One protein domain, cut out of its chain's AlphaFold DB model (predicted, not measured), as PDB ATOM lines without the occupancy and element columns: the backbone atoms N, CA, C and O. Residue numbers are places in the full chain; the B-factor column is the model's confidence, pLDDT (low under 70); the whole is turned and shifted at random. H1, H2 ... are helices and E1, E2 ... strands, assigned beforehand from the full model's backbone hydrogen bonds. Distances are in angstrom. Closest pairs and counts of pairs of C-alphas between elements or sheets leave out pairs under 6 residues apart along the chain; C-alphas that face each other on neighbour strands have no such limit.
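This is residues 4 to 87 of the 100 residues of an uncharacterized protein of Gloeothece verrucosa (strain PCC 7822) (UniProt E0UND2). One twisted wall of six antiparallel strands has a single helix, H1, on one face, set slantwise over E4, E5 and E6; E3 and E2, at the other end of the wall, have no helix over them, and the opposite face has no named helix. The long link from H1, residues 17 to 29, runs past the ends of the strands to reach E1. The printed part has 84 residues, with the named elements H1, E1, E2, E3, E4, E5, E6 along the chain and the strands in the order E3, E2, E1, E4, E5, E6 across the sheet. The class is mixed, helices and strands; the whole is compact, with a radius of gyration of the C-alphas of 13.3 A, and spans 39 by 28 by 22 A.

In the sheet, the inner strands E1, residues 30 to 34, and E4, residues 61 to 66, are antiparallel neighbours at 162 degrees, with N 32 and O 63 2.9 A apart, within hydrogen-bond range. E2, residues 39 to 44, forms a hairpin with E1, with N 33 and O 41 at 2.8 A. The edge strand E3, residues 47 to 50, forms a hairpin with E2, with N 42 and O 49 at 2.9 A. E5, residues 69 to 75, forms a hairpin with E4, with N 62 and O 74 at 2.9 A. The other edge strand, E6, residues 82 to 86, forms a hairpin with E5, with N 84 and O 73 at 2.8 A. E1 E2 E3 and E4 E5 E6 are meanders, each strand the antiparallel neighbour of the one before; E1 E2 E3 E4 is a Greek key, a meander of three whose first strand is also the antiparallel neighbour of the fourth. H1, residues 4 to 16, is on the sheet at a height of 9.6 A, making two layers, a helix on one face of a sheet. It lies over E4, E5 and E6, over E5 only just, with 3 of its C-alphas, and stands at 54 degrees to E6 on the local plane, slantwise to the strands. The closest C-alphas of H1 and E6 are those of Leu 11 and Phe 85, 6.7 A apart. In H1 every O i to N i+4 pair is within hydrogen-bond range.

H1, residues 4 to 16, begins at C-alpha 4 (155.989, 169.530, 122.404) and measures 18.5 A from first to last C-alpha. E5, residues 69 to 75, measures 18.0 A and E4, residues 61 to 66, 17.0 A. E1 begins at C-alpha 30 (139.149, 166.989, 127.775), and E6 ends at C-alpha 86 (149.874, 159.029, 133.824).

The two C-alphas farthest apart, those of Pro 23 and Asp 55, are 39.3 A apart. The printed part has no cut, and the link from H1 to E1 is long. The mean pLDDT of the printed part is 84.4; residue 4 and residues 53 to 57 are under 70.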
ATOM      1  N   THR A   4     155.573 170.867 121.968       69.62
ATOM      2  CA  THR A   4     155.989 169.530 122.404       69.62
ATOM      3  C   THR A   4     157.205 169.548 123.334       69.62
ATOM      4  O   THR A   4     157.253 168.765 124.280       69.62
ATOM      5  N   GLU A   5     158.166 170.453 123.125       76.00
ATOM      6  CA  GLU A   5     159.324 170.633 124.016       76.00
ATOM      7  C   GLU A   5     158.871 171.182 125.369       76.00
ATOM      8  O   GLU A   5     159.223 170.627 126.408       76.00
ATOM      9  N   LYS A   6     157.985 172.187 125.351       75.69
ATOM     10  CA  LYS A   6     157.396 172.767 126.565       75.69
ATOM     11  C   LYS A   6     156.630 171.728 127.389       75.69
ATOM     12  O   LYS A   6     156.740 171.698 128.615       75.69
ATOM     13  N   ILE A   7     155.864 170.862 126.723       75.50
ATOM     14  CA  ILE A   7     155.148 169.769 127.389       75.50
ATOM     15  C   ILE A   7     156.152 168.776 127.981       75.50
ATOM     16  O   ILE A   7     156.035 168.428 129.150       75.50
ATOM     17  N   LYS A   8     157.182 168.364 127.231       77.62
ATOM     18  CA  LYS A   8     158.208 167.430 127.728       77.62
ATOM     19  C   LYS A   8     158.962 167.969 128.947       77.62
ATOM     20  O   LYS A   8     159.211 167.200 129.873       77.62
ATOM     21  N   GLU A   9     159.276 169.261 128.983       78.75
ATOM     22  CA  GLU A   9     159.867 169.917 130.159       78.75
ATOM     23  C   GLU A   9     158.910 169.913 131.353       78.75
ATOM     24  O   GLU A   9     159.285 169.466 132.435       78.75
ATOM     25  N   THR A  10     157.652 170.305 131.134       74.75
ATOM     26  CA  THR A  10     156.613 170.286 132.177       74.75
ATOM     27  C   THR A  10     156.441 168.879 132.760       74.75
ATOM     28  O   THR A  10     156.349 168.700 133.974       74.75
ATOM     29  N   LEU A  11     156.464 167.853 131.906       80.62
ATOM     30  CA  LEU A  11     156.378 166.456 132.322       80.62
ATOM     31  C   LEU A  11     157.607 165.978 133.091       80.62
ATOM     32  O   LEU A  11     157.484 165.105 133.948       80.62
ATOM     33  N   LYS A  12     158.790 166.513 132.780       78.62
ATOM     34  CA  LYS A  12     160.012 166.202 133.519       78.62
ATOM     35  C   LYS A  12     159.901 166.716 134.954       78.62
ATOM     36  O   LYS A  12     160.078 165.924 135.873       78.62
ATOM     37  N   SER A  13     159.498 167.974 135.132       72.25
ATOM     38  CA  SER A  13     159.252 168.557 136.458       72.25
ATOM     39  C   SER A  13     158.169 167.791 137.223       72.25
ATOM     40  O   SER A  13     158.386 167.376 138.355       72.25
ATOM     41  N   ALA A  14     157.047 167.468 136.573       70.75
ATOM     42  CA  ALA A  14     155.959 166.711 137.197       70.75
ATOM     43  C   ALA A  14     156.364 165.288 137.643       70.75
ATOM     44  O   ALA A  14     155.838 164.762 138.625       70.75
ATOM     45  N   LYS A  15     157.299 164.642 136.930       71.31
ATOM     46  CA  LYS A  15     157.876 163.349 137.343       71.31
ATOM     47  C   LYS A  15     158.808 163.486 138.538       71.31
ATOM     48  O   LYS A  15     158.799 162.618 139.406       71.31
ATOM     49  N   GLU A  16     159.610 164.545 138.568       70.69
ATOM     50  CA  GLU A  16     160.507 164.850 139.687       70.69
ATOM     51  C   GLU A  16     159.706 165.148 140.966       70.69
ATOM     52  O   GLU A  16     160.087 164.701 142.048       70.69
ATOM     53  N   GLU A  17     158.541 165.780 140.828       71.69
ATOM     54  CA  GLU A  17     157.611 166.089 141.923       71.69
ATOM     55  C   GLU A  17     156.780 164.891 142.424       71.69
ATOM     56  O   GLU A  17     156.064 165.030 143.413       71.69
ATOM     57  N   LYS A  18     156.877 163.708 141.791       73.75
ATOM     58  CA  LYS A  18     156.124 162.487 142.153       73.75
ATOM     59  C   LYS A  18     154.627 162.740 142.390       73.75
ATOM     60  O   LYS A  18     154.075 162.353 143.416       73.75
ATOM     61  N   LEU A  19     153.964 163.387 141.435       83.56
ATOM     62  CA  LEU A  19     152.539 163.688 141.564       83.56
ATOM     63  C   LEU A  19     151.697 162.410 141.727       83.56
ATOM     64  O   LEU A  19     151.715 161.529 140.866       83.56
ATOM     65  N   GLU A  20     150.922 162.358 142.811       87.94
ATOM     66  CA  GLU A  20     150.013 161.251 143.120       87.94
ATOM     67  C   GLU A  20     148.921 161.093 142.047       87.94
ATOM     68  O   GLU A  20     148.481 162.094 141.462       87.94
ATOM     69  N   PRO A  21     148.428 159.869 141.789       87.94
ATOM     70  CA  PRO A  21     147.282 159.652 140.914       87.94
ATOM     71  C   PRO A  21     146.044 160.450 141.348       87.94
ATOM     72  O   PRO A  21     145.869 160.795 142.516       87.94
ATOM     73  N   PHE A  22     145.160 160.731 140.397       89.75
ATOM     74  CA  PHE A  22     143.889 161.380 140.677       89.75
ATOM     75  C   PHE A  22     142.925 160.453 141.441       89.75
ATOM     76  O   PHE A  22     142.971 159.230 141.257       89.75
ATOM     77  N   PRO A  23     142.039 161.021 142.281       88.19
ATOM     78  CA  PRO A  23     140.930 160.297 142.896       88.19
ATOM     79  C   PRO A  23     140.018 159.619 141.865       88.19
ATOM     80  O   PRO A  23     139.803 160.137 140.773       88.19
ATOM     81  N   ALA A  24     139.476 158.452 142.220       86.62
ATOM     82  CA  ALA A  24     138.722 157.582 141.310       86.62
ATOM     83  C   ALA A  24     137.330 158.107 140.903       86.62
ATOM     84  O   ALA A  24     136.699 157.533 140.015       86.62
ATOM     85  N   ASP A  25     136.828 159.122 141.601       87.88
ATOM     86  CA  ASP A  25     135.550 159.805 141.385       87.88
ATOM     87  C   ASP A  25     135.643 160.971 140.391       87.88
ATOM     88  O   ASP A  25     134.616 161.542 140.036       87.88
ATOM     89  N   LEU A  26     136.848 161.307 139.923       89.12
ATOM     90  CA  LEU A  26     137.031 162.303 138.873       89.12
ATOM     91  C   LEU A  26     136.801 161.711 137.478       89.12
ATOM     92  O   LEU A  26     137.002 160.519 137.233       89.12
ATOM     93  N   GLU A  27     136.426 162.579 136.542       87.31
ATOM     94  CA  GLU A  27     136.144 162.212 135.158       87.31
ATOM     95  C   GLU A  27     137.106 162.894 134.184       87.31
ATOM     96  O   GLU A  27     137.668 163.957 134.450       87.31
ATOM     97  N   ILE A  28     137.310 162.248 133.038       89.19
ATOM     98  CA  ILE A  28     138.055 162.830 131.926       89.19
ATOM     99  C   ILE A  28     137.152 163.862 131.251       89.19
ATOM    100  O   ILE A  28     136.110 163.507 130.708       89.19
ATOM    101  N   GLU A  29     137.575 165.123 131.253       90.12
ATOM    102  CA  GLU A  29     136.799 166.226 130.671       90.12
ATOM    103  C   GLU A  29     137.234 166.522 129.238       90.12
ATOM    104  O   GLU A  29     136.409 166.734 128.347       90.12
ATOM    105  N   THR A  30     138.550 166.521 129.021       92.19
ATOM    106  CA  THR A  30     139.149 166.989 127.775       92.19
ATOM    107  C   THR A  30     140.182 165.999 127.267       92.19
ATOM    108  O   THR A  30     141.044 165.533 128.017       92.19
ATOM    109  N   VAL A  31     140.117 165.716 125.970       93.69
ATOM    110  CA  VAL A  31     141.118 164.951 125.225       93.69
ATOM    111  C   VAL A  31     141.579 165.809 124.060       93.69
ATOM    112  O   VAL A  31     140.766 166.217 123.237       93.69
ATOM    113  N   GLU A  32     142.876 166.075 123.980       92.56
ATOM    114  CA  GLU A  32     143.480 166.843 122.895       92.56
ATOM    115  C   GLU A  32     144.446 165.975 122.096       92.56
ATOM    116  O   GLU A  32     145.217 165.178 122.643       92.56
ATOM    117  N   PHE A  33     144.412 166.170 120.784       90.62
ATOM    118  CA  PHE A  33     145.278 165.519 119.822       90.62
ATOM    119  C   PHE A  33     146.290 166.524 119.283       90.62
ATOM    120  O   PHE A  33     145.917 167.637 118.902       90.62
ATOM    121  N   PHE A  34     147.564 166.132 119.228       89.19
ATOM    122  CA  PHE A  34     148.650 167.012 118.800       89.19
ATOM    123  C   PHE A  34     149.481 166.403 117.680       89.19
ATOM    124  O   PHE A  34     149.721 165.194 117.632       89.19
ATOM    125  N   ASP A  35     150.018 167.290 116.854       86.19
ATOM    126  CA  ASP A  35     151.155 167.043 115.980       86.19
ATOM    127  C   ASP A  35     152.395 167.819 116.483       86.19
ATOM    128  O   ASP A  35     152.464 168.290 117.624       86.19
ATOM    129  N   GLN A  36     153.401 167.977 115.624       78.00
ATOM    130  CA  GLN A  36     154.627 168.713 115.949       78.00
ATOM    131  C   GLN A  36     154.442 170.237 116.089       78.00
ATOM    132  O   GLN A  36     155.335 170.916 116.607       78.00
ATOM    133  N   LEU A  37     153.325 170.780 115.601       79.75
ATOM    134  CA  LEU A  37     152.992 172.204 115.569       79.75
ATOM    135  C   LEU A  37     151.950 172.599 116.623       79.75
ATOM    136  O   LEU A  37     151.860 173.777 116.968       79.75
ATOM    137  N   GLY A  38     151.181 171.650 117.151       84.94
ATOM    138  CA  GLY A  38     150.289 171.835 118.289       84.94
ATOM    139  C   GLY A  38     148.999 171.058 118.168       84.94
ATOM    140  O   GLY A  38     148.973 169.981 117.586       84.94
ATOM    141  N   VAL A  39     147.941 171.593 118.774       88.88
ATOM    142  CA  VAL A  39     146.628 170.946 118.761       88.88
ATOM    143  C   VAL A  39     146.120 170.882 117.320       88.88
ATOM    144  O   VAL A  39     146.275 171.840 116.549       88.88
ATOM    145  N   ILE A  40     145.551 169.735 116.963       90.50
ATOM    146  CA  ILE A  40     144.912 169.475 115.666       90.50
ATOM    147  C   ILE A  40     143.428 169.129 115.822       90.50
ATOM    148  O   ILE A  40     142.664 169.236 114.875       90.50
ATOM    149  N   GLY A  41     142.996 168.773 117.028       91.56
ATOM    150  CA  GLY A  41     141.602 168.494 117.339       91.56
ATOM    151  C   GLY A  41     141.457 167.934 118.743       91.56
ATOM    152  O   GLY A  41     142.447 167.748 119.458       91.56
ATOM    153  N   GLY A  42     140.223 167.650 119.134       93.00
ATOM    154  CA  GLY A  42     139.947 167.100 120.446       93.00
ATOM    155  C   GLY A  42     138.470 167.025 120.795       93.00
ATOM    156  O   GLY A  42     137.579 167.365 120.016       93.00
ATOM    157  N   HIS A  43     138.238 166.578 122.020       94.25
ATOM    158  CA  HIS A  43     136.947 166.566 122.683       94.25
ATOM    159  C   HIS A  43     137.048 167.384 123.965       94.25
ATOM    160  O   HIS A  43     138.000 167.230 124.727       94.25
ATOM    161  N   THR A  44     136.055 168.231 124.203       92.19
ATOM    162  CA  THR A  44     135.914 169.056 125.407       92.19
ATOM    163  C   THR A  44     134.499 168.886 125.966       92.19
ATOM    164  O   THR A  44     133.624 168.400 125.243       92.19
ATOM    165  N   PRO A  45     134.198 169.384 127.177       89.88
ATOM    166  CA  PRO A  45     132.822 169.414 127.682       89.88
ATOM    167  C   PRO A  45     131.843 170.199 126.793       89.88
ATOM    168  O   PRO A  45     130.634 170.000 126.881       89.88
ATOM    169  N   LEU A  46     132.349 171.092 125.934       91.88
ATOM    170  CA  LEU A  46     131.547 171.876 124.989       91.88
ATOM    171  C   LEU A  46     131.327 171.160 123.646       91.88
ATOM    172  O   LEU A  46     130.601 171.671 122.795       91.88
ATOM    173  N   GLY A  47     131.938 169.990 123.454       92.56
ATOM    174  CA  GLY A  47     131.837 169.184 122.245       92.56
ATOM    175  C   GLY A  47     133.180 168.939 121.560       92.56
ATOM    176  O   GLY A  47     134.260 169.181 122.111       92.56
ATOM    177  N   PHE A  48     133.084 168.419 120.338       93.75
ATOM    178  CA  PHE A  48     134.220 168.064 119.493       93.75
ATOM    179  C   PHE A  48     134.682 169.254 118.660       93.75
ATOM    180  O   PHE A  48     133.868 170.052 118.191       93.75
ATOM    181  N   PHE A  49     135.986 169.330 118.431       91.06
ATOM    182  CA  PHE A  49     136.561 170.283 117.499       91.06
ATOM    183  C   PHE A  49     137.688 169.640 116.701       91.06
ATOM    184  O   PHE A  49     138.403 168.757 117.175       91.06
ATOM    185  N   GLU A  50     137.866 170.141 115.489       90.06
ATOM    186  CA  GLU A  50     138.947 169.774 114.593       90.06
ATOM    187  C   GLU A  50     139.501 171.063 113.994       90.06
ATOM    188  O   GLU A  50     138.753 171.979 113.641       90.06
ATOM    189  N   LEU A  51     140.823 171.172 113.952       86.19
ATOM    190  CA  LEU A  51     141.509 172.311 113.371       86.19
ATOM    191  C   LEU A  51     142.014 171.894 111.997       86.19
ATOM    192  O   LEU A  51     142.750 170.919 111.882       86.19
ATOM    193  N   ASN A  52     141.659 172.669 110.969       74.31
ATOM    194  CA  ASN A  52     142.167 172.451 109.618       74.31
ATOM    195  C   ASN A  52     143.700 172.495 109.624       74.31
ATOM    196  O   ASN A  52     144.317 173.550 109.804       74.31
ATOM    197  N   ARG A  53     144.301 171.329 109.418       68.44
ATOM    198  CA  ARG A  53     145.729 171.109 109.202       68.44
ATOM    199  C   ARG A  53     145.863 170.457 107.831       68.44
ATOM    200  O   ARG A  53     145.001 169.678 107.445       68.44
ATOM    201  N   TYR A  54     146.893 170.828 107.080       65.12
ATOM    202  CA  TYR A  54     147.137 170.264 105.752       65.12
ATOM    203  C   TYR A  54     147.358 168.737 105.828       65.12
ATOM    204  O   TYR A  54     147.719 168.209 106.881       65.12
ATOM    205  N   ASP A  55     147.122 168.041 104.713       62.69
ATOM    206  CA  ASP A  55     146.978 166.575 104.623       62.69
ATOM    207  C   ASP A  55     148.210 165.744 105.055       62.69
ATOM    208  O   ASP A  55     148.139 164.519 105.147       62.69
ATOM    209  N   ASP A  56     149.357 166.372 105.314       66.31
ATOM    210  CA  ASP A  56     150.625 165.720 105.661       66.31
ATOM    211  C   ASP A  56     150.897 165.631 107.173       66.31
ATOM    212  O   ASP A  56     151.901 165.049 107.603       66.31
ATOM    213  N   HIS A  57     149.995 166.157 108.000       67.38
ATOM    214  CA  HIS A  57     150.165 166.163 109.445       67.38
ATOM    215  C   HIS A  57     149.773 164.828 110.081       67.38
ATOM    216  O   HIS A  57     148.614 164.422 110.130       67.38
ATOM    217  N   VAL A  58     150.776 164.147 110.632       72.38
ATOM    218  CA  VAL A  58     150.577 162.917 111.395       72.38
ATOM    219  C   VAL A  58     150.364 163.274 112.859       72.38
ATOM    220  O   VAL A  58     151.200 163.905 113.501       72.38
ATOM    221  N   PHE A  59     149.244 162.812 113.391       79.81
ATOM    222  CA  PHE A  59     148.959 162.806 114.814       79.81
ATOM    223  C   PHE A  59     150.036 162.037 115.600       79.81
ATOM    224  O   PHE A  59     150.312 160.865 115.332       79.81
ATOM    225  N   GLU A  60     150.654 162.707 116.571       87.69
ATOM    226  CA  GLU A  60     151.804 162.189 117.314       87.69
ATOM    227  C   GLU A  60     151.595 162.132 118.828       87.69
ATOM    228  O   GLU A  60     152.332 161.397 119.482       87.69
ATOM    229  N   TYR A  61     150.639 162.863 119.413       89.75
ATOM    230  CA  TYR A  61     150.464 162.866 120.870       89.75
ATOM    231  C   TYR A  61     149.010 162.987 121.308       89.75
ATOM    232  O   TYR A  61     148.250 163.731 120.699       89.75
ATOM    233  N   ILE A  62     148.668 162.346 122.428       91.56
ATOM    234  CA  ILE A  62     147.395 162.525 123.144       91.56
ATOM    235  C   ILE A  62     147.673 163.182 124.484       91.56
ATOM    236  O   ILE A  62     148.496 162.668 125.244       91.56
ATOM    237  N   ALA A  63     146.944 164.249 124.807       91.12
ATOM    238  CA  ALA A  63     146.823 164.743 126.172       91.12
ATOM    239  C   ALA A  63     145.402 164.533 126.686       91.12
ATOM    240  O   ALA A  63     144.430 164.748 125.969       91.12
ATOM    241  N   VAL A  64     145.293 164.135 127.948       92.12
ATOM    242  CA  VAL A  64     144.020 164.020 128.656       92.12
ATOM    243  C   VAL A  64     144.071 164.917 129.874       92.12
ATOM    244  O   VAL A  64     145.067 164.903 130.607       92.12
ATOM    245  N   TYR A  65     142.990 165.650 130.107       90.94
ATOM    246  CA  TYR A  65     142.858 166.577 131.218       90.94
ATOM    247  C   TYR A  65     141.667 166.220 132.104       90.94
ATOM    248  O   TYR A  65     140.612 165.794 131.630       90.94
ATOM    249  N   VAL A  66     141.871 166.429 133.401       90.38
ATOM    250  CA  VAL A  66     140.890 166.256 134.473       90.38
ATOM    251  C   VAL A  66     140.893 167.545 135.287       90.38
ATOM    252  O   VAL A  66     141.956 167.954 135.763       90.38
ATOM    253  N   ASN A  67     139.742 168.207 135.419       89.25
ATOM    254  CA  ASN A  67     139.602 169.520 136.060       89.25
ATOM    255  C   ASN A  67     140.632 170.538 135.530       89.25
ATOM    256  O   ASN A  67     141.348 171.189 136.296       89.25
ATOM    257  N   GLY A  68     140.807 170.591 134.205       87.00
ATOM    258  CA  GLY A  68     141.801 171.447 133.538       87.00
ATOM    259  C   GLY A  68     143.281 171.111 133.804       87.00
ATOM    260  O   GLY A  68     144.166 171.814 133.321       87.00
ATOM    261  N   THR A  69     143.582 170.040 134.542       89.50
ATOM    262  CA  THR A  69     144.953 169.611 134.848       89.50
ATOM    263  C   THR A  69     145.360 168.445 133.960       89.50
ATOM    264  O   THR A  69     144.598 167.491 133.800       89.50
ATOM    265  N   LEU A  70     146.578 168.484 133.406       88.44
ATOM    266  CA  LEU A  70     147.117 167.370 132.625       88.44
ATOM    267  C   LEU A  70     147.145 166.107 133.490       88.44
ATOM    268  O   LEU A  70     147.720 166.093 134.579       88.44
ATOM    269  N   ALA A  71     146.524 165.049 132.990       90.00
ATOM    270  CA  ALA A  71     146.317 163.806 133.713       90.00
ATOM    271  C   ALA A  71     146.960 162.614 132.999       90.00
ATOM    272  O   ALA A  71     147.462 161.700 133.650       90.00
ATOM    273  N   TYR A  72     147.024 162.639 131.670       90.50
ATOM    274  CA  TYR A  72     147.701 161.616 130.881       90.50
ATOM    275  C   TYR A  72     148.332 162.235 129.641       90.50
ATOM    276  O   TYR A  72     147.758 163.141 129.040       90.50
ATOM    277  N   PHE A  73     149.513 161.749 129.267       90.25
ATOM    278  CA  PHE A  73     150.186 162.165 128.042       90.25
ATOM    279  C   PHE A  73     150.834 160.967 127.350       90.25
ATOM    280  O   PHE A  73     151.686 160.291 127.939       90.25
ATOM    281  N   LEU A  74     150.446 160.726 126.099       90.81
ATOM    282  CA  LEU A  74     150.918 159.628 125.259       90.81
ATOM    283  C   LEU A  74     151.617 160.172 124.018       90.81
ATOM    284  O   LEU A  74     151.115 161.080 123.369       90.81
ATOM    285  N   GLU A  75     152.756 159.581 123.680       90.38
ATOM    286  CA  GLU A  75     153.505 159.831 122.448       90.38
ATOM    287  C   GLU A  75     153.340 158.641 121.485       90.38
ATOM    288  O   GLU A  75     153.367 157.485 121.905       90.38
ATOM    289  N   LYS A  76     153.202 158.941 120.192       86.62
ATOM    290  CA  LYS A  76     153.049 158.022 119.047       86.62
ATOM    291  C   LYS A  76     151.909 156.992 119.185       86.62
ATOM    292  O   LYS A  76     152.170 155.794 119.019       86.62
ATOM    293  N   PRO A  77     150.664 157.443 119.431       82.94
ATOM    294  CA  PRO A  77     149.474 156.584 119.473       82.94
ATOM    295  C   PRO A  77     149.341 155.727 118.203       82.94
ATOM    296  O   PRO A  77     149.591 156.205 117.095       82.94
ATOM    297  N   GLY A  78     148.987 154.451 118.359       81.75
ATOM    298  CA  GLY A  78     148.796 153.493 117.265       81.75
ATOM    299  C   GLY A  78     150.068 153.067 116.517       81.75
ATOM    300  O   GLY A  78     149.972 152.355 115.518       81.75
ATOM    301  N   LYS A  79     151.261 153.500 116.955       81.75
ATOM    302  CA  LYS A  79     152.552 153.112 116.354       81.75
ATOM    303  C   LYS A  79     153.495 152.491 117.383       81.75
ATOM    304  O   LYS A  79     153.537 151.278 117.528       81.75
ATOM    305  N   ASN A  80     154.276 153.318 118.074       84.44
ATOM    306  CA  ASN A  80     155.207 152.890 119.121       84.44
ATOM    307  C   ASN A  80     154.901 153.697 120.377       84.44
ATOM    308  O   ASN A  80     155.582 154.678 120.686       84.44
ATOM    309  N   GLU A  81     153.797 153.318 121.002       87.81
ATOM    310  CA  GLU A  81     153.162 154.058 122.077       87.81
ATOM    311  C   GLU A  81     154.078 154.195 123.286       87.81
ATOM    312  O   GLU A  81     154.586 153.216 123.834       87.81
ATOM    313  N   LYS A  82     154.271 155.435 123.728       88.50
ATOM    314  CA  LYS A  82     155.058 155.740 124.915       88.50
ATOM    315  C   LYS A  82     154.263 156.634 125.847       88.50
ATOM    316  O   LYS A  82     154.078 157.821 125.585       88.50
ATOM    317  N   VAL A  83     153.836 156.069 126.973       89.00
ATOM    318  CA  VAL A  83     153.195 156.836 128.045       89.00
ATOM    319  C   VAL A  83     154.249 157.713 128.708       89.00
ATOM    320  O   VAL A  83     155.167 157.237 129.382       89.00
ATOM    321  N   LEU A  84     154.141 159.017 128.491       87.50
ATOM    322  CA  LEU A  84     155.051 159.997 129.061       87.50
ATOM    323  C   LEU A  84     154.567 160.484 130.422       87.50
ATOM    324  O   LEU A  84     155.411 160.871 131.225       87.50
ATOM    325  N   PHE A  85     153.266 160.434 130.704       88.50
ATOM    326  CA  PHE A  85     152.687 160.849 131.980       88.50
ATOM    327  C   PHE A  85     151.357 160.149 132.232       88.50
ATOM    328  O   PHE A  85     150.584 159.961 131.296       88.50
ATOM    329  N   ASN A  86     151.093 159.751 133.478       90.19
ATOM    330  CA  ASN A  86     149.874 159.029 133.824       90.19
ATOM    331  C   ASN A  86     149.514 159.195 135.307       90.19
ATOM    332  O   ASN A  86     150.107 158.550 136.166       90.19
ATOM    333  N   ARG A  87     148.503 160.019 135.575       90.00
ATOM    334  CA  ARG A  87     147.831 160.178 136.871       90.00
ATOM    335  C   ARG A  87     146.417 159.605 136.868       90.00
ATOM    336  O   ARG A  87     145.723 159.692 137.870       90.00
TER     337      ARG A  87